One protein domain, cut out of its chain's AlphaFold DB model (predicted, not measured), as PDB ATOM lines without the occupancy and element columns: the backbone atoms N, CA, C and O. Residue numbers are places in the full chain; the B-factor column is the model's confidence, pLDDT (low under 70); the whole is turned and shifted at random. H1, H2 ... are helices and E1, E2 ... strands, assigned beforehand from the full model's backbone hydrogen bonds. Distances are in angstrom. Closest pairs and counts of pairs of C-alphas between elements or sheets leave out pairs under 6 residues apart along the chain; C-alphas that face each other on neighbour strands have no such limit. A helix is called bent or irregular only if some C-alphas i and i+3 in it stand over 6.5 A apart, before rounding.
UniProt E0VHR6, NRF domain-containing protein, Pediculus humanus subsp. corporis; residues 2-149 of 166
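What this domain is: This is residues 2 to 149 of the 166 residues of the protein "NRF domain-containing protein" of Pediculus humanus subsp. corporis (UniProt E0VHR6). A long, strongly twisted sheet, with E2 between E3 and E4, has the helix H5 packed on one face and the short helix H2 on the opposite face, with H1 next to H2. At one end the tip of the E1 and E2 hairpin, residues 40 to 45, sticks out; at the other end H3 and H4 make a loose head from which residues 69 to 76 stick out, of which 74 to 76 belong to H3. The printed part has 148 residues with five named helices and four named strands, in the order H1 H2 E1 E2 H3 H4 E3 H5 E4: mixed, helices and strands. The sheet is branched, with the antiparallel pairs E1 and E2, E2 and E3, E2 and E4. The whole is a loose rod of 67 by 31 by 23 A, with a radius of gyration of the C-alphas of 18.9 A.

How they stand to each other: Start at H1, residues 2 to 11, which is on the sheet at a height over the sheet of 8.8 A. With H2, residues 30 to 35, it forms a helical hairpin: they touch, closest at the C-alphas of Ala 11 and Cys 33, 5.2 A, at a shallow tilt of 30 degrees, opposite ways. Next come E1, residues 37 to 39, and E2, residues 46 to 60, an antiparallel hairpin; look for N 38 and O 47, 3.0 A apart. H2 lies over E2, their closest C-alphas being those of Ile 34 and Gly 49, 5.0 A. H3, residues 74 to 79, is not on the sheet and is irregular, only just: C-alphas 75 and 78 are 6.50 A apart. H4, residues 82 to 91, only grazes the sheet; it is close to H3 but not clearly touching, Leu 77 and His 85 having the closest C-alphas, 7.1 A. E3, residues 100 to 108, is antiparallel to E2, with N 52 and O 105 at 2.9 A. H5, residues 113 to 131, and H2 are on opposite faces. E4, residues 135 to 148, bends by 64 degrees at residue 144 and is antiparallel to E2, on the other side from E3, with N 55 and O 140 at 2.8 A; its closest C-alpha to H5 is that of Val 141, 5.7 A from that of Pro 113. Every O i to N i+4 pair is within hydrogen-bond range in H1, H2 and H4, 13 of 15 in H5 and 0 of 2 in H3, where 1 of 3 O i to N i+3 pairs is.

Where its parts are: Find C-alpha 2 at (60.392, 6.642, 46.630), where H1 begins. E2 runs 43.2 A from C-alpha 46 at (62.671, 17.666, 57.492); E3 spans 25.2 A, H5 27.6 A, and E4 32.3 A to C-alpha 148 at (55.333, 25.744, 51.859).

The domain as a whole: The two C-alphas farthest apart are those of Asp 42 and Asn 71, 69.0 A. The printed part has no cut; the links H1 to H2 and E2 to H3 are long. pLDDT is under 70 at residues 2 to 3, 41 to 44, 63 to 80 and 128 to 133.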
ATOM      1  N   ASN A   2      61.527   6.860  47.546       59.22
ATOM      2  CA  ASN A   2      60.392   6.642  46.630       59.22
ATOM      3  C   ASN A   2      59.023   7.070  47.198       59.22
ATOM      4  O   ASN A   2      58.184   7.544  46.440       59.22
ATOM      5  N   ASP A   3      58.819   6.978  48.516       67.38
ATOM      6  CA  ASP A   3      57.527   7.320  49.137       67.38
ATOM      7  C   ASP A   3      57.211   8.823  49.079       67.38
ATOM      8  O   ASP A   3      56.061   9.210  48.907       67.38
ATOM      9  N   ILE A   4      58.233   9.686  49.154       70.81
ATOM     10  CA  ILE A   4      58.051  11.145  49.054       70.81
ATOM     11  C   ILE A   4      57.639  11.529  47.636       70.81
ATOM     12  O   ILE A   4      56.723  12.326  47.464       70.81
ATOM     13  N   ILE A   5      58.291  10.936  46.630       76.44
ATOM     14  CA  ILE A   5      57.984  11.180  45.214       76.44
ATOM     15  C   ILE A   5      56.527  10.823  44.924       76.44
ATOM     16  O   ILE A   5      55.847  11.563  44.221       76.44
ATOM     17  N   PHE A   6      56.037   9.720  45.493       79.25
ATOM     18  CA  PHE A   6      54.641   9.331  45.349       79.25
ATOM     19  C   PHE A   6      53.687  10.358  45.977       79.25
ATOM     20  O   PHE A   6      52.762  10.789  45.299       79.25
ATOM     21  N   LEU A   7      53.942  10.811  47.210       81.88
ATOM     22  CA  LEU A   7      53.087  11.790  47.902       81.88
ATOM     23  C   LEU A   7      53.007  13.138  47.167       81.88
ATOM     24  O   LEU A   7      51.920  13.676  46.978       81.88
ATOM     25  N   VAL A   8      54.143  13.680  46.714       85.50
ATOM     26  CA  VAL A   8      54.142  14.959  45.979       85.50
ATOM     27  C   VAL A   8      53.518  14.811  44.587       85.50
ATOM     28  O   VAL A   8      52.811  15.702  44.119       85.50
ATOM     29  N   LEU A   9      53.705  13.668  43.920       86.31
ATOM     30  CA  LEU A   9      53.065  13.416  42.630       86.31
ATOM     31  C   LEU A   9      51.552  13.218  42.774       86.31
ATOM     32  O   LEU A   9      50.802  13.637  41.893       86.31
ATOM     33  N   ASP A  10      51.099  12.592  43.862       85.56
ATOM     34  CA  ASP A  10      49.675  12.369  44.089       85.56
ATOM     35  C   ASP A  10      48.937  13.686  44.350       85.56
ATOM     36  O   ASP A  10      47.899  13.932  43.733       85.56
ATOM     37  N   ALA A  11      49.559  14.571  45.137       88.88
ATOM     38  CA  ALA A  11      49.042  15.900  45.448       88.88
ATOM     39  C   ALA A  11      49.079  16.887  44.262       88.88
ATOM     40  O   ALA A  11      48.383  17.907  44.261       88.88
ATOM     41  N   SER A  12      49.902  16.607  43.248       90.75
ATOM     42  CA  SER A  12      50.011  17.425  42.038       90.75
ATOM     43  C   SER A  12      48.828  17.217  41.092       90.75
ATOM     44  O   SER A  12      48.189  16.164  41.064       90.75
ATOM     45  N   THR A  13      48.585  18.198  40.225       89.75
ATOM     46  CA  THR A  13      47.690  17.994  39.081       89.75
ATOM     47  C   THR A  13      48.286  16.944  38.144       89.75
ATOM     48  O   THR A  13      49.450  17.047  37.756       89.75
ATOM     49  N   LYS A  14      47.485  15.941  37.760       82.56
ATOM     50  CA  LYS A  14      47.919  14.846  36.873       82.56
ATOM     51  C   LYS A  14      47.364  14.978  35.458       82.56
ATOM     52  O   LYS A  14      48.126  15.070  34.500       82.56
ATOM     53  N   VAL A  15      46.040  14.963  35.331       78.00
ATOM     54  CA  VAL A  15      45.331  15.004  34.049       78.00
ATOM     55  C   VAL A  15      44.379  16.187  34.101       78.00
ATOM     56  O   VAL A  15      43.555  16.238  35.013       78.00
ATOM     57  N   PRO A  16      44.511  17.157  33.188       74.25
ATOM     58  CA  PRO A  16      43.619  18.289  33.172       74.25
ATOM     59  C   PRO A  16      42.345  17.922  32.427       74.25
ATOM     60  O   PRO A  16      42.396  17.380  31.322       74.25
ATOM     61  N   ASP A  17      41.209  18.313  32.982       78.56
ATOM     62  CA  ASP A  17      39.924  18.125  32.325       78.56
ATOM     63  C   ASP A  17      39.295  19.468  31.971       78.56
ATOM     64  O   ASP A  17      39.394  20.467  32.692       78.56
ATOM     65  N   GLY A  18      38.629  19.488  30.818       82.12
ATOM     66  CA  GLY A  18      37.821  20.627  30.403       82.12
ATOM     67  C   GLY A  18      38.598  21.846  29.903       82.12
ATOM     68  O   GLY A  18      37.968  22.884  29.735       82.12
ATOM     69  N   ILE A  19      39.903  21.756  29.602       80.38
ATOM     70  CA  ILE A  19      40.667  22.880  29.012       80.38
ATOM     71  C   ILE A  19      39.949  23.432  27.771       80.38
ATOM     72  O   ILE A  19      39.679  24.626  27.677       80.38
ATOM     73  N   LEU A  20      39.540  22.549  26.851       75.12
ATOM     74  CA  LEU A  20      38.816  22.942  25.633       75.12
ATOM     75  C   LEU A  20      37.396  23.468  25.914       75.12
ATOM     76  O   LEU A  20      36.839  24.203  25.101       75.12
ATOM     77  N   ALA A  21      36.824  23.122  27.070       79.69
ATOM     78  CA  ALA A  21      35.553  23.655  27.552       79.69
ATOM     79  C   ALA A  21      35.716  24.992  28.309       79.69
ATOM     80  O   ALA A  21      34.718  25.590  28.708       79.69
ATOM     81  N   GLY A  22      36.950  25.487  28.473       79.25
ATOM     82  CA  GLY A  22      37.269  26.746  29.149       79.25
ATOM     83  C   GLY A  22      37.674  26.608  30.619       79.25
ATOM     84  O   GLY A  22      37.763  27.623  31.304       79.25
ATOM     85  N   ASN A  23      37.923  25.394  31.118       87.19
ATOM     86  CA  ASN A  23      38.485  25.201  32.452       87.19
ATOM     87  C   ASN A  23      40.000  25.450  32.444       87.19
ATOM     88  O   ASN A  23      40.792  24.573  32.092       87.19
ATOM     89  N   THR A  24      40.396  26.654  32.847       90.06
ATOM     90  CA  THR A  24      41.798  27.076  32.872       90.06
ATOM     91  C   THR A  24      42.496  26.786  34.196       90.06
ATOM     92  O   THR A  24      43.715  26.870  34.241       90.06
ATOM     93  N   PHE A  25      41.782  26.411  35.264       91.75
ATOM     94  CA  PHE A  25      42.376  26.183  36.584       91.75
ATOM     95  C   PHE A  25      42.438  24.698  36.926       91.75
ATOM     96  O   PHE A  25      41.421  24.029  37.091       91.75
ATOM     97  N   GLN A  26      43.656  24.197  37.086       93.25
ATOM     98  CA  GLN A  26      43.952  22.829  37.484       93.25
ATOM     99  C   GLN A  26      44.697  22.892  38.821       93.25
ATOM    100  O   GLN A  26      45.911  23.074  38.867       93.25
ATOM    101  N   LEU A  27      43.936  22.864  39.919       92.69
ATOM    102  CA  LEU A  27      44.428  23.233  41.254       92.69
ATOM    103  C   LEU A  27      45.035  22.072  42.055       92.69
ATOM    104  O   LEU A  27      45.624  22.311  43.103       92.69
ATOM    105  N   GLY A  28      44.923  20.826  41.588       91.06
ATOM    106  CA  GLY A  28      45.429  19.662  42.325       91.06
ATOM    107  C   GLY A  28      44.897  19.579  43.765       91.06
ATOM    108  O   GLY A  28      43.819  20.090  44.073       91.06
ATOM    109  N   HIS A  29      45.650  18.924  44.654       92.69
ATOM    110  CA  HIS A  29      45.313  18.803  46.076       92.69
ATOM    111  C   HIS A  29      46.246  19.672  46.928       92.69
ATOM    112  O   HIS A  29      47.299  19.232  47.398       92.69
ATOM    113  N   PHE A  30      45.838  20.922  47.149       93.25
ATOM    114  CA  PHE A  30      46.604  21.893  47.932       93.25
ATOM    115  C   PHE A  30      46.939  21.394  49.347       93.25
ATOM    116  O   PHE A  30      48.115  21.316  49.704       93.25
ATOM    117  N   ASP A  31      45.918  21.007  50.122       91.25
ATOM    118  CA  ASP A  31      46.076  20.602  51.528       91.25
ATOM    119  C   ASP A  31      46.970  19.369  51.678       91.25
ATOM    120  O   ASP A  31      47.783  19.285  52.600       91.25
ATOM    121  N   GLU A  32      46.858  18.424  50.744       90.00
ATOM    122  CA  GLU A  32      47.685  17.225  50.728       90.00
ATOM    123  C   GLU A  32      49.154  17.595  50.526       90.00
ATOM    124  O   GLU A  32      49.994  17.179  51.325       90.00
ATOM    125  N   CYS A  33      49.447  18.467  49.555       92.62
ATOM    126  CA  CYS A  33      50.804  18.921  49.269       92.62
ATOM    127  C   CYS A  33      51.457  19.602  50.477       92.62
ATOM    128  O   CYS A  33      52.542  19.206  50.903       92.62
ATOM    129  N   ILE A  34      50.792  20.596  51.070       91.62
ATOM    130  CA  ILE A  34      51.358  21.327  52.211       91.62
ATOM    131  C   ILE A  34      51.431  20.469  53.484       91.62
ATOM    132  O   ILE A  34      52.184  20.786  54.402       91.62
ATOM    133  N   SER A  35      50.680  19.367  53.560       89.06
ATOM    134  CA  SER A  35      50.750  18.428  54.684       89.06
ATOM    135  C   SER A  35      51.924  17.446  54.598       89.06
ATOM    136  O   SER A  35      52.228  16.779  55.598       89.06
ATOM    137  N   VAL A  36      52.590  17.352  53.437       86.88
ATOM    138  CA  VAL A  36      53.763  16.495  53.246       86.88
ATOM    139  C   VAL A  36      54.888  16.999  54.146       86.88
ATOM    140  O   VAL A  36      55.403  18.102  53.980       86.88
ATOM    141  N   GLY A  37      55.280  16.168  55.110       84.69
ATOM    142  CA  GLY A  37      56.378  16.440  56.027       84.69
ATOM    143  C   GLY A  37      57.054  15.138  56.426       84.69
ATOM    144  O   GLY A  37      56.484  14.354  57.186       84.69
ATOM    145  N   VAL A  38      58.262  14.895  55.916       77.56
ATOM    146  CA  VAL A  38      59.010  13.656  56.169       77.56
ATOM    147  C   VAL A  38      60.365  13.991  56.771       77.56
ATOM    148  O   VAL A  38      61.082  14.863  56.285       77.56
ATOM    149  N   THR A  39      60.723  13.297  57.851       76.88
ATOM    150  CA  THR A  39      62.065  13.391  58.441       76.88
ATOM    151  C   THR A  39      62.956  12.352  57.779       76.88
ATOM    152  O   THR A  39      62.660  11.159  57.831       76.88
ATOM    153  N   LEU A  40      64.022  12.807  57.125       71.25
ATOM    154  CA  LEU A  40      64.983  11.918  56.487       71.25
ATOM    155  C   LEU A  40      65.851  11.226  57.555       71.25
ATOM    156  O   LEU A  40      66.377  11.923  58.427       71.25
ATOM    157  N   PRO A  41      66.032   9.890  57.481       67.75
ATOM    158  CA  PRO A  41      66.805   9.130  58.468       67.75
ATOM    159  C   PRO A  41      68.267   9.576  58.591       67.75
ATOM    160  O   PRO A  41      68.821   9.533  59.685       67.75
ATOM    161  N   ASP A  42      68.875  10.009  57.484       68.12
ATOM    162  CA  ASP A  42      70.325  10.221  57.400       68.12
ATOM    163  C   ASP A  42      70.791  11.610  57.863       68.12
ATOM    164  O   ASP A  42      71.961  11.784  58.194       68.12
ATOM    165  N   GLU A  43      69.907  12.615  57.906       62.53
ATOM    166  CA  GLU A  43      70.348  14.017  58.019       62.53
ATOM    167  C   GLU A  43      69.632  14.833  59.104       62.53
ATOM    168  O   GLU A  43      69.912  16.024  59.250       62.53
ATOM    169  N   ASN A  44      68.671  14.254  59.842       66.69
ATOM    170  CA  ASN A  44      67.726  15.008  60.690       66.69
ATOM    171  C   ASN A  44      67.036  16.181  59.951       66.69
ATOM    172  O   ASN A  44      66.454  17.072  60.575       66.69
ATOM    173  N   ARG A  45      67.084  16.193  58.614       70.75
ATOM    174  CA  ARG A  45      66.431  17.196  57.777       70.75
ATOM    175  C   ARG A  45      64.975  16.806  57.587       70.75
ATOM    176  O   ARG A  45      64.655  15.663  57.254       70.75
ATOM    177  N   LYS A  46      64.093  17.775  57.809       79.19
ATOM    178  CA  LYS A  46      62.671  17.666  57.492       79.19
ATOM    179  C   LYS A  46      62.478  18.208  56.085       79.19
ATOM    180  O   LYS A  46      62.745  19.382  55.868       79.19
ATOM    181  N   LEU A  47      62.041  17.356  55.168       83.69
ATOM    182  CA  LEU A  47      61.542  17.786  53.866       83.69
ATOM    183  C   LEU A  47      60.063  18.108  53.999       83.69
ATOM    184  O   LEU A  47      59.313  17.319  54.588       83.69
ATOM    185  N   LYS A  48      59.657  19.244  53.441       89.31
ATOM    186  CA  LYS A  48      58.258  19.665  53.393       89.31
ATOM    187  C   LYS A  48      57.775  19.734  51.953       89.31
ATOM    188  O   LYS A  48      58.568  19.880  51.028       89.31
ATOM    189  N   GLY A  49      56.471  19.612  51.763       90.94
ATOM    190  CA  GLY A  49      55.844  19.922  50.488       90.94
ATOM    191  C   GLY A  49      55.700  21.430  50.290       90.94
ATOM    192  O   GLY A  49      55.377  22.181  51.217       90.94
ATOM    193  N   GLN A  50      55.924  21.850  49.054       93.50
ATOM    194  CA  GLN A  50      55.695  23.183  48.538       93.50
ATOM    195  C   GLN A  50      54.728  23.084  47.365       93.50
ATOM    196  O   GLN A  50      55.006  22.455  46.343       93.50
ATOM    197  N   TYR A  51      53.578  23.722  47.521       96.19
ATOM    198  CA  TYR A  51      52.586  23.855  46.473       96.19
ATOM    199  C   TYR A  51      52.934  25.065  45.614       96.19
ATOM    200  O   TYR A  51      53.044  26.157  46.158       96.19
ATOM    201  N   CYS A  52      53.065  24.904  44.300       96.75
ATOM    202  CA  CYS A  52      53.266  26.005  43.361       96.75
ATOM    203  C   CYS A  52      52.187  25.999  42.276       96.75
ATOM    204  O   CYS A  52      51.900  24.956  41.688       96.75
ATOM    205  N   LEU A  53      51.628  27.171  41.963       96.75
ATOM    206  CA  LEU A  53      50.738  27.357  40.815       96.75
ATOM    207  C   LEU A  53      51.508  27.990  39.651       96.75
ATOM    208  O   LEU A  53      51.896  29.159  39.708       96.75
ATOM    209  N   ALA A  54      51.727  27.212  38.598       96.31
ATOM    210  CA  ALA A  54      52.363  27.668  37.373       96.31
ATOM    211  C   ALA A  54      51.322  28.178  36.374       96.31
ATOM    212  O   ALA A  54      50.253  27.599  36.224       96.31
ATOM    213  N   GLU A  55      51.651  29.241  35.657       95.81
ATOM    214  CA  GLU A  55      50.870  29.769  34.544       95.81
ATOM    215  C   GLU A  55      51.512  29.300  33.236       95.81
ATOM    216  O   GLU A  55      52.691  29.552  32.975       95.81
ATOM    217  N   ILE A  56      50.741  28.587  32.427       93.38
ATOM    218  CA  ILE A  56      51.143  28.036  31.139       93.38
ATOM    219  C   ILE A  56      50.366  28.787  30.066       93.38
ATOM    220  O   ILE A  56      49.156  28.622  29.932       93.38
ATOM    221  N   GLU A  57      51.065  29.594  29.281       92.00
ATOM    222  CA  GLU A  57      50.512  30.205  28.078       92.00
ATOM    223  C   GLU A  57      50.853  29.348  26.865       92.00
ATOM    224  O   GLU A  57      51.974  28.842  26.757       92.00
ATOM    225  N   TYR A  58      49.921  29.223  25.924       88.12
ATOM    226  CA  TYR A  58      50.154  28.452  24.711       88.12
ATOM    227  C   TYR A  58      49.592  29.129  23.464       88.12
ATOM    228  O   TYR A  58      48.518  29.723  23.472       88.12
ATOM    229  N   SER A  59      50.324  29.024  22.362       85.31
ATOM    230  CA  SER A  59      49.978  29.665  21.098       85.31
ATOM    231  C   SER A  59      50.330  28.769  19.915       85.31
ATOM    232  O   SER A  59      51.226  27.933  20.021       85.31
ATOM    233  N   PRO A  60      49.657  28.925  18.769       81.38
ATOM    234  CA  PRO A  60      50.072  28.257  17.544       81.38
ATOM    235  C   PRO A  60      51.452  28.763  17.121       81.38
ATOM    236  O   PRO A  60      51.757  29.947  17.277       81.38
ATOM    237  N   LYS A  61      52.264  27.879  16.549       75.94
ATOM    238  CA  LYS A  61      53.478  28.277  15.842       75.94
ATOM    239  C   LYS A  61      53.095  28.928  14.517       75.94
ATOM    240  O   LYS A  61      52.417  28.330  13.686       75.94
ATOM    241  N   GLY A  62      53.529  30.173  14.342       70.06
ATOM    242  CA  GLY A  62      53.193  31.014  13.191       70.06
ATOM    243  C   GLY A  62      52.118  32.063  13.487       70.06
ATOM    244  O   GLY A  62      51.376  31.988  14.467       70.06
ATOM    245  N   GLU A  63      52.047  33.085  12.635       63.56
ATOM    246  CA  GLU A  63      51.041  34.136  12.763       63.56
ATOM    247  C   GLU A  63      49.688  33.643  12.254       63.56
ATOM    248  O   GLU A  63      49.524  33.312  11.081       63.56
ATOM    249  N   ILE A  64      48.693  33.622  13.141       65.25
ATOM    250  CA  ILE A  64      47.300  33.446  12.738       65.25
ATOM    251  C   ILE A  64      46.687  34.824  12.578       65.25
ATOM    252  O   ILE A  64      46.377  35.505  13.566       65.25
ATOM    253  N   ASP A  65      46.534  35.227  11.320       58.62
ATOM    254  CA  ASP A  65      45.740  36.391  10.974       58.62
ATOM    255  C   ASP A  65      44.270  36.071  11.253       58.62
ATOM    256  O   ASP A  65      43.698  35.132  10.700       58.62
ATOM    257  N   VAL A  66      43.684  36.810  12.190       61.25
ATOM    258  CA  VAL A  66      42.264  36.692  12.507       61.25
ATOM    259  C   VAL A  66      41.642  37.999  12.063       61.25
ATOM    260  O   VAL A  66      41.627  38.979  12.813       61.25
ATOM    261  N   SER A  67      41.136  38.013  10.835       55.78
ATOM    262  CA  SER A  67      40.252  39.060  10.344       55.78
ATOM    263  C   SER A  67      38.904  38.932  11.057       55.78
ATOM    264  O   SER A  67      37.971  38.292  10.581       55.78
ATOM    265  N   ILE A  68      38.807  39.502  12.262       57.34
ATOM    266  CA  ILE A  68      37.532  39.583  12.982       57.34
ATOM    267  C   ILE A  68      36.665  40.621  12.284       57.34
ATOM    268  O   ILE A  68      36.790  41.825  12.525       57.34
ATOM    269  N   ASP A  69      35.773  40.142  11.427       53.34
ATOM    270  CA  ASP A  69      34.685  40.952  10.916       53.34
ATOM    271  C   ASP A  69      33.675  41.147  12.056       53.34
ATOM    272  O   ASP A  69      32.959  40.229  12.440       53.34
ATOM    273  N   ARG A  70      33.656  42.333  12.676       54.81
ATOM    274  CA  ARG A  70      32.813  42.627  13.858       54.81
ATOM    275  C   ARG A  70      31.303  42.521  13.588       54.81
ATOM    276  O   ARG A  70      30.521  42.619  14.528       54.81
ATOM    277  N   ASN A  71      30.919  42.343  12.325       55.19
ATOM    278  CA  ASN A  71      29.543  42.205  11.865       55.19
ATOM    279  C   ASN A  71      29.144  40.759  11.524       55.19
ATOM    280  O   ASN A  71      27.998  40.549  11.122       55.19
ATOM    281  N   SER A  72      30.040  39.772  11.637       53.84
ATOM    282  CA  SER A  72      29.670  38.379  11.379       53.84
ATOM    283  C   SER A  72      28.915  37.790  12.573       53.84
ATOM    284  O   SER A  72      29.269  37.984  13.735       53.84
ATOM    285  N   ASN A  73      27.818  37.092  12.280       54.06
ATOM    286  CA  ASN A  73      27.077  36.338  13.286       54.06
ATOM    287  C   ASN A  73      27.955  35.184  13.799       54.06
ATOM    288  O   ASN A  73      28.718  34.607  13.024       54.06
ATOM    289  N   ASP A  74      27.764  34.764  15.056       53.62
ATOM    290  CA  ASP A  74      28.493  33.651  15.702       53.62
ATOM    291  C   ASP A  74      28.465  32.311  14.915       53.62
ATOM    292  O   ASP A  74      29.172  31.362  15.243       53.62
ATOM    293  N   ILE A  75      27.655  32.215  13.857       53.16
ATOM    294  CA  ILE A  75      27.484  31.049  12.984       53.16
ATOM    295  C   ILE A  75      28.698  30.805  12.063       53.16
ATOM    296  O   ILE A  75      28.989  29.645  11.771       53.16
ATOM    297  N   ASP A  76      29.457  31.835  11.665       53.59
ATOM    298  CA  ASP A  76      30.636  31.662  10.784       53.59
ATOM    299  C   ASP A  76      31.872  31.109  11.509       53.59
ATOM    300  O   ASP A  76      32.842  30.664  10.888       53.59
ATOM    301  N   LEU A  77      31.835  31.069  12.840       55.34
ATOM    302  CA  LEU A  77      32.934  30.579  13.658       55.34
ATOM    303  C   LEU A  77      33.205  29.084  13.399       55.34
ATOM    304  O   LEU A  77      34.365  28.685  13.361       55.34
ATOM    305  N   PHE A  78      32.202  28.250  13.108       55.44
ATOM    306  CA  PHE A  78      32.411  26.806  12.879       55.44
ATOM    307  C   PHE A  78      33.257  26.454  11.644       55.44
ATOM    308  O   PHE A  78      33.721  25.320  11.542       55.44
ATOM    309  N   ASN A  79      33.492  27.405  10.735       57.75
ATOM    310  CA  ASN A  79      34.338  27.212   9.554       57.75
ATOM    311  C   ASN A  79      35.763  27.779   9.733       57.75
ATOM    312  O   ASN A  79      36.551  27.808   8.789       57.75
ATOM    313  N   THR A  80      36.102  28.256  10.937       66.69
ATOM    314  CA  THR A  80      37.417  28.831  11.260       66.69
ATOM    315  C   THR A  80      38.272  27.871  12.087       66.69
ATOM    316  O   THR A  80      37.771  26.938  12.717       66.69
ATOM    317  N   SER A  81      39.592  28.079  12.083       75.31
ATOM    318  CA  SER A  81      40.515  27.244  12.859       75.31
ATOM    319  C   SER A  81      40.272  27.390  14.366       75.31
ATOM    320  O   SER A  81      39.933  28.472  14.846       75.31
ATOM    321  N   VAL A  82      40.535  26.326  15.137       78.75
ATOM    322  CA  VAL A  82      40.440  26.327  16.615       78.75
ATOM    323  C   VAL A  82      41.177  27.521  17.232       78.75
ATOM    324  O   VAL A  82      40.694  28.154  18.167       78.75
ATOM    325  N   TRP A  83      42.325  27.889  16.673       78.94
ATOM    326  CA  TRP A  83      43.105  29.022  17.151       78.94
ATOM    327  C   TRP A  83      42.471  30.387  16.888       78.94
ATOM    328  O   TRP A  83      42.652  31.302  17.688       78.94
ATOM    329  N   SER A  84      41.711  30.526  15.801       75.81
ATOM    330  CA  SER A  84      40.958  31.752  15.517       75.81
ATOM    331  C   SER A  84      39.891  31.985  16.587       75.81
ATOM    332  O   SER A  84      39.720  33.113  17.046       75.81
ATOM    333  N   HIS A  85      39.252  30.907  17.064       77.44
ATOM    334  CA  HIS A  85      38.348  30.964  18.217       77.44
ATOM    335  C   HIS A  85      39.085  31.328  19.495       77.44
ATOM    336  O   HIS A  85      38.671  32.239  20.195       77.44
ATOM    337  N   ILE A  86      40.189  30.653  19.817       80.06
ATOM    338  CA  ILE A  86      40.945  30.961  21.040       80.06
ATOM    339  C   ILE A  86      41.341  32.448  21.061       80.06
ATOM    340  O   ILE A  86      41.106  33.138  22.052       80.06
ATOM    341  N   LYS A  87      41.837  32.980  19.937       80.12
ATOM    342  CA  LYS A  87      42.223  34.390  19.810       80.12
ATOM    343  C   LYS A  87      41.032  35.352  19.889       80.12
ATOM    344  O   LYS A  87      41.174  36.408  20.502       80.12
ATOM    345  N   SER A  88      39.867  35.014  19.330       76.62
ATOM    346  CA  SER A  88      38.672  35.868  19.441       76.62
ATOM    347  C   SER A  88      38.178  35.986  20.887       76.62
ATOM    348  O   SER A  88      37.803  37.080  21.310       76.62
ATOM    349  N   PHE A  89      38.263  34.907  21.674       78.31
ATOM    350  CA  PHE A  89      37.967  34.935  23.110       78.31
ATOM    351  C   PHE A  89      38.949  35.821  23.884       78.31
ATOM    352  O   PHE A  89      38.522  36.564  24.758       78.31
ATOM    353  N   ASN A  90      40.237  35.814  23.533       78.94
ATOM    354  CA  ASN A  90      41.248  36.618  24.233       78.94
ATOM    355  C   ASN A  90      41.152  38.125  23.944       78.94
ATOM    356  O   ASN A  90      41.642  38.940  24.726       78.94
ATOM    357  N   LEU A  91      40.553  38.512  22.813       78.50
ATOM    358  CA  LEU A  91      40.331  39.918  22.460       78.50
ATOM    359  C   LEU A  91      39.141  40.528  23.213       78.50
ATOM    360  O   LEU A  91      39.086  41.748  23.394       78.50
ATOM    361  N   ASP A  92      38.208  39.693  23.668       78.81
ATOM    362  CA  ASP A  92      37.052  40.104  24.453       78.81
ATOM    363  C   ASP A  92      37.350  39.990  25.952       78.81
ATOM    364  O   ASP A  92      37.367  38.907  26.531       78.81
ATOM    365  N   ARG A  93      37.532  41.136  26.615       78.69
ATOM    366  CA  ARG A  93      37.831  41.195  28.056       78.69
ATOM    367  C   ARG A  93      36.701  40.674  28.949       78.69
ATOM    368  O   ARG A  93      36.920  40.507  30.144       78.69
ATOM    369  N   THR A  94      35.499  40.471  28.409       82.62
ATOM    370  CA  THR A  94      34.374  39.888  29.151       82.62
ATOM    371  C   THR A  94      34.434  38.361  29.196       82.62
ATOM    372  O   THR A  94      33.724  37.744  29.992       82.62
ATOM    373  N   LYS A  95      35.288  37.746  28.369       80.56
ATOM    374  CA  LYS A  95      35.435  36.298  28.249       80.56
ATOM    375  C   LYS A  95      36.726  35.830  28.917       80.56
ATOM    376  O   LYS A  95      37.742  36.520  28.922       80.56
ATOM    377  N   THR A  96      36.689  34.622  29.475       81.88
ATOM    378  CA  THR A  96      37.884  33.962  30.009       81.88
ATOM    379  C   THR A  96      38.845  33.656  28.866       81.88
ATOM    380  O   THR A  96      38.441  33.060  27.861       81.88
ATOM    381  N   ARG A  97      40.116  34.038  29.040       85.31
ATOM    382  CA  ARG A  97      41.187  33.668  28.113       85.31
ATOM    383  C   ARG A  97      41.271  32.158  27.990       85.31
ATOM    384  O   ARG A  97      41.182  31.444  28.983       85.31
ATOM    385  N   ARG A  98      41.419  31.671  26.761       84.88
ATOM    386  CA  ARG A  98      41.506  30.228  26.490       84.88
ATOM    387  C   ARG A  98      42.924  29.766  26.205       84.88
ATOM    388  O   ARG A  98      43.136  28.568  26.177       84.88
ATOM    389  N   ASP A  99      43.872  30.679  26.033       87.38
ATOM    390  CA  ASP A  99      45.291  30.409  25.770       87.38
ATOM    391  C   ASP A  99      46.165  30.372  27.036       87.38
ATOM    392  O   ASP A  99      47.390  30.417  26.941       87.38
ATOM    393  N   GLU A 100      45.544  30.298  28.216       90.06
ATOM    394  CA  GLU A 100      46.213  30.272  29.518       90.06
ATOM    395  C   GLU A 100      45.686  29.116  30.371       90.06
ATOM    396  O   GLU A 100      44.481  28.864  30.423       90.06
ATOM    397  N   ILE A 101      46.588  28.415  31.054       91.69
ATOM    398  CA  ILE A 101      46.275  27.330  31.984       91.69
ATOM    399  C   ILE A 101      47.057  27.559  33.275       91.69
ATOM    400  O   ILE A 101      48.278  27.678  33.259       91.69
ATOM    401  N   TYR A 102      46.365  27.563  34.404       93.88
ATOM    402  CA  TYR A 102      46.951  27.534  35.733       93.88
ATOM    403  C   TYR A 102      47.076  26.085  36.194       93.88
ATOM    404  O   TYR A 102      46.076  25.376  36.303       93.88
ATOM    405  N   TRP A 103      48.301  25.647  36.458       94.69
ATOM    406  CA  TRP A 103      48.641  24.267  36.766       94.69
ATOM    407  C   TRP A 103      49.336  24.153  38.114       94.69
ATOM    408  O   TRP A 103      50.440  24.664  38.308       94.69
ATOM    409  N   ALA A 104      48.702  23.453  39.043       95.56
ATOM    410  CA  ALA A 104      49.265  23.190  40.352       95.56
ATOM    411  C   ALA A 104      50.233  22.009  40.322       95.56
ATOM    412  O   ALA A 104      49.890  20.915  39.857       95.56
ATOM    413  N   ILE A 105      51.416  22.219  40.887       95.19
ATOM    414  CA  ILE A 105      52.436  21.198  41.086       95.19
ATOM    415  C   ILE A 105      52.915  21.228  42.534       95.19
ATOM    416  O   ILE A 105      53.159  22.289  43.109       95.19
ATOM    417  N   CYS A 106      53.034  20.046  43.125       94.62
ATOM    418  CA  CYS A 106      53.634  19.864  44.429       94.62
ATOM    419  C   CYS A 106      55.084  19.420  44.253       94.62
ATOM    420  O   CYS A 106      55.372  18.423  43.589       94.62
ATOM    421  N   VAL A 107      55.996  20.166  44.859       93.38
ATOM    422  CA  VAL A 107      57.435  19.900  44.847       93.38
ATOM    423  C   VAL A 107      57.972  19.916  46.277       93.38
ATOM    424  O   VAL A 107      57.292  20.399  47.177       93.38
ATOM    425  N   PRO A 108      59.169  19.379  46.541       91.50
ATOM    426  CA  PRO A 108      59.826  19.590  47.824       91.50
ATOM    427  C   PRO A 108      60.113  21.078  48.074       91.50
ATOM    428  O   PRO A 108      60.384  21.827  47.137       91.50
ATOM    429  N   ASP A 109      60.152  21.484  49.339       91.31
ATOM    430  CA  ASP A 109      60.495  22.841  49.791       91.31
ATOM    431  C   ASP A 109      61.935  23.273  49.472       91.31
ATOM    432  O   ASP A 109      62.292  24.442  49.601       91.31
ATOM    433  N   SER A 110      62.770  22.342  49.016       89.69
ATOM    434  CA  SER A 110      64.089  22.639  48.461       89.69
ATOM    435  C   SER A 110      64.049  23.226  47.045       89.69
ATOM    436  O   SER A 110      65.076  23.708  46.574       89.69
ATOM    437  N   CYS A 111      62.919  23.133  46.334       92.19
ATOM    438  CA  CYS A 111      62.789  23.612  44.958       92.19
ATOM    439  C   CYS A 111      62.433  25.100  44.908       92.19
ATOM    440  O   CYS A 111      61.476  25.561  45.530       92.19
ATOM    441  N   THR A 112      63.159  25.854  44.089       95.38
ATOM    442  CA  THR A 112      62.839  27.257  43.817       95.38
ATOM    443  C   THR A 112      61.767  27.380  42.727       95.38
ATOM    444  O   THR A 112      61.591  26.462  41.920       95.38
ATOM    445  N   PRO A 113      61.062  28.524  42.628       96.25
ATOM    446  CA  PRO A 113      60.136  28.779  41.522       96.25
ATOM    447  C   PRO A 113      60.774  28.615  40.133       96.25
ATOM    448  O   PRO A 113      60.109  28.177  39.195       96.25
ATOM    449  N   GLU A 114      62.069  28.920  39.996       96.75
ATOM    450  CA  GLU A 114      62.790  28.734  38.735       96.75
ATOM    451  C   GLU A 114      63.033  27.248  38.435       96.75
ATOM    452  O   GLU A 114      62.848  26.825  37.296       96.75
ATOM    453  N   ASP A 115      63.342  26.429  39.445       96.00
ATOM    454  CA  ASP A 115      63.485  24.976  39.266       96.00
ATOM    455  C   ASP A 115      62.172  24.343  38.786       96.00
ATOM    456  O   ASP A 115      62.170  23.487  37.895       96.00
ATOM    457  N   VAL A 116      61.041  24.798  39.342       95.69
ATOM    458  CA  VAL A 116      59.700  24.372  38.915       95.69
ATOM    459  C   VAL A 116      59.459  24.756  37.459       95.69
ATOM    460  O   VAL A 116      59.044  23.914  36.662       95.69
ATOM    461  N   LYS A 117      59.758  26.007  37.091       96.62
ATOM    462  CA  LYS A 117      59.608  26.500  35.720       96.62
ATOM    463  C   LYS A 117      60.424  25.669  34.729       96.62
ATOM    464  O   LYS A 117      59.858  25.183  33.751       96.62
ATOM    465  N   ILE A 118      61.716  25.467  34.994       95.69
ATOM    466  CA  ILE A 118      62.612  24.685  34.129       95.69
ATOM    467  C   ILE A 118      62.079  23.255  33.972       95.69
ATOM    468  O   ILE A 118      61.918  22.773  32.849       95.69
ATOM    469  N   SER A 119      61.721  22.609  35.085       93.69
ATOM    470  CA  SER A 119      61.207  21.233  35.088       93.69
ATOM    471  C   SER A 119      59.913  21.094  34.278       93.69
ATOM    472  O   SER A 119      59.745  20.141  33.512       93.69
ATOM    473  N   MET A 120      58.996  22.058  34.404       92.69
ATOM    474  CA  MET A 120      57.743  22.069  33.647       92.69
ATOM    475  C   MET A 120      57.969  22.321  32.156       92.69
ATOM    476  O   MET A 120      57.381  21.627  31.327       92.69
ATOM    477  N   GLU A 121      58.837  23.267  31.788       92.69
ATOM    478  CA  GLU A 121      59.172  23.515  30.384       92.69
ATOM    479  C   GLU A 121      59.768  22.275  29.710       92.69
ATOM    480  O   GLU A 121      59.405  21.951  28.577       92.69
ATOM    481  N   GLU A 122      60.667  21.562  30.388       90.75
ATOM    482  CA  GLU A 122      61.251  20.322  29.871       90.75
ATOM    483  C   GLU A 122      60.196  19.223  29.682       90.75
ATOM    484  O   GLU A 122      60.162  18.562  28.635       90.75
ATOM    485  N   ALA A 123      59.289  19.059  30.650       88.56
ATOM    486  CA  ALA A 123      58.193  18.096  30.562       88.56
ATOM    487  C   ALA A 123      57.243  18.400  29.386       88.56
ATOM    488  O   ALA A 123      56.847  17.494  28.640       88.56
ATOM    489  N   LEU A 124      56.919  19.677  29.171       87.19
ATOM    490  CA  LEU A 124      56.052  20.124  28.079       87.19
ATOM    491  C   LEU A 124      56.743  19.990  26.714       87.19
ATOM    492  O   LEU A 124      56.146  19.455  25.778       87.19
ATOM    493  N   LYS A 125      58.034  20.344  26.602       85.00
ATOM    494  CA  LYS A 125      58.837  20.136  25.378       85.00
ATOM    495  C   LYS A 125      58.856  18.667  24.953       85.00
ATOM    496  O   LYS A 125      58.675  18.358  23.773       85.00
ATOM    497  N   LYS A 126      59.016  17.746  25.910       82.62
ATOM    498  CA  LYS A 126      58.989  16.295  25.661       82.62
ATOM    499  C   LYS A 126      57.638  15.811  25.126       82.62
ATOM    500  O   LYS A 126      57.600  14.853  24.353       82.62
ATOM    501  N   THR A 127      56.549  16.457  25.534       75.56
ATOM    502  CA  THR A 127      55.184  16.126  25.101       75.56
ATOM    503  C   THR A 127      54.904  16.675  23.700       75.56
ATOM    504  O   THR A 127      54.417  15.939  22.843       75.56
ATOM    505  N   ASN A 128      55.318  17.915  23.418       69.62
ATOM    506  CA  ASN A 128      55.165  18.529  22.094       69.62
ATOM    507  C   ASN A 128      55.942  17.764  21.010       69.62
ATOM    508  O   ASN A 128      55.418  17.537  19.921       69.62
ATOM    509  N   GLY A 129      57.159  17.297  21.318       60.09
ATOM    510  CA  GLY A 129      58.004  16.562  20.368       60.09
ATOM    511  C   GLY A 129      57.463  15.193  19.930       60.09
ATOM    512  O   GLY A 129      57.927  14.659  18.926       60.09
ATOM    513  N   LYS A 130      56.490  14.618  20.649       59.31
ATOM    514  CA  LYS A 130      55.903  13.306  20.320       59.31
ATOM    515  C   LYS A 130      54.619  13.388  19.495       59.31
ATOM    516  O   LYS A 130      54.295  12.416  18.821       59.31
ATOM    517  N   ASN A 131      53.913  14.520  19.535       55.94
ATOM    518  CA  ASN A 131      52.530  14.609  19.055       55.94
ATOM    519  C   ASN A 131      52.321  15.582  17.880       55.94
ATOM    520  O   ASN A 131      51.177  15.872  17.547       55.94
ATOM    521  N   SER A 132      53.386  16.081  17.236       50.91
ATOM    522  CA  SER A 132      53.300  16.950  16.040       50.91
ATOM    523  C   SER A 132      52.394  18.183  16.193       50.91
ATOM    524  O   SER A 132      51.928  18.736  15.199       50.91
ATOM    525  N   MET A 133      52.134  18.633  17.421       56.94
ATOM    526  CA  MET A 133      51.366  19.848  17.657       56.94
ATOM    527  C   MET A 133      52.329  21.031  17.595       56.94
ATOM    528  O   MET A 133      53.205  21.177  18.448       56.94
ATOM    529  N   ASP A 134      52.186  21.847  16.555       71.62
ATOM    530  CA  ASP A 134      52.971  23.058  16.321       71.62
ATOM    531  C   ASP A 134      52.500  24.161  17.293       71.62
ATOM    532  O   ASP A 134      51.810  25.108  16.925       71.62
ATOM    533  N   ILE A 135      52.781  23.955  18.584       80.06
ATOM    534  CA  ILE A 135      52.356  24.807  19.699       80.06
ATOM    535  C   ILE A 135      53.603  25.350  20.393       80.06
ATOM    536  O   ILE A 135      54.477  24.584  20.819       80.06
ATOM    537  N   ASP A 136      53.662  26.668  20.524       86.06
ATOM    538  CA  ASP A 136      54.595  27.368  21.393       86.06
ATOM    539  C   ASP A 136      54.000  27.453  22.793       86.06
ATOM    540  O   ASP A 136      52.831  27.789  22.967       86.06
ATOM    541  N   VAL A 137      54.805  27.119  23.797       89.06
ATOM    542  CA  VAL A 137      54.381  27.071  25.197       89.06
ATOM    543  C   VAL A 137      55.347  27.901  26.029       89.06
ATOM    544  O   VAL A 137      56.563  27.754  25.896       89.06
ATOM    545  N   ARG A 138      54.811  28.762  26.893       92.88
ATOM    546  CA  ARG A 138      55.579  29.565  27.848       92.88
ATOM    547  C   ARG A 138      55.090  29.270  29.255       92.88
ATOM    548  O   ARG A 138      53.894  29.336  29.512       92.88
ATOM    549  N   VAL A 139      56.020  28.977  30.156       95.88
ATOM    550  CA  VAL A 139      55.716  28.717  31.565       95.88
ATOM    551  C   VAL A 139      56.201  29.889  32.405       95.88
ATOM    552  O   VAL A 139      57.326  30.366  32.255       95.88
ATOM    553  N   LYS A 140      55.353  30.349  33.320       97.00
ATOM    554  CA  LYS A 140      55.689  31.335  34.343       97.00
ATOM    555  C   LYS A 140      55.352  30.751  35.705       97.00
ATOM    556  O   LYS A 140      54.280  30.191  35.900       97.00
ATOM    557  N   VAL A 141      56.248  30.927  36.666       96.88
ATOM    558  CA  VAL A 141      56.016  30.535  38.057       96.88
ATOM    559  C   VAL A 141      56.314  31.749  38.918       96.88
ATOM    560  O   VAL A 141      57.425  32.275  38.896       96.88
ATOM    561  N   ASN A 142      55.300  32.244  39.625       94.88
ATOM    562  CA  ASN A 142      55.452  33.376  40.530       94.88
ATOM    563  C   ASN A 142      55.688  32.851  41.945       94.88
ATOM    564  O   ASN A 142      54.904  32.042  42.433       94.88
ATOM    565  N   ASP A 143      56.715  33.367  42.612       93.75
ATOM    566  CA  ASP A 143      57.013  33.106  44.026       93.75
ATOM    567  C   ASP A 143      55.775  33.266  44.928       93.75
ATOM    568  O   ASP A 143      55.486  32.416  45.760       93.75
ATOM    569  N   LYS A 144      54.938  34.281  44.674       94.06
ATOM    570  CA  LYS A 144      53.707  34.520  45.450       94.06
ATOM    571  C   LYS A 144      52.673  33.398  45.358       94.06
ATOM    572  O   LYS A 144      51.745  33.368  46.160       94.06
ATOM    573  N   PHE A 145      52.793  32.532  44.358       94.00
ATOM    574  CA  PHE A 145      51.930  31.372  44.172       94.00
ATOM    575  C   PHE A 145      52.609  30.059  44.565       94.00
ATOM    576  O   PHE A 145      52.079  28.992  44.264       94.00
ATOM    577  N   CYS A 146      53.756  30.142  45.240       95.25
ATOM    578  CA  CYS A 146      54.422  29.028  45.882       95.25
ATOM    579  C   CYS A 146      54.255  29.131  47.402       95.25
ATOM    580  O   CYS A 146      54.612  30.132  48.017       95.25
ATOM    581  N   GLN A 147      53.712  28.088  48.024       93.94
ATOM    582  CA  GLN A 147      53.464  28.040  49.457       93.94
ATOM    583  C   GLN A 147      53.985  26.737  50.050       93.94
ATOM    584  O   GLN A 147      53.627  25.643  49.615       93.94
ATOM    585  N   VAL A 148      54.811  26.870  51.083       92.56
ATOM    586  CA  VAL A 148      55.333  25.744  51.859       92.56
ATOM    587  C   VAL A 148      54.393  25.447  53.021       92.56
ATOM    588  O   VAL A 148      53.854  26.360  53.655       92.56
ATOM    589  N   GLY A 149      54.222  24.164  53.326       79.75
ATOM    590  CA  GLY A 149      53.503  23.733  54.516       79.75
ATOM    591  C   GLY A 149      54.093  24.266  55.816       79.75
ATOM    592  O   GLY A 149      55.269  24.065  56.137       79.75
TER     593      GLY A 149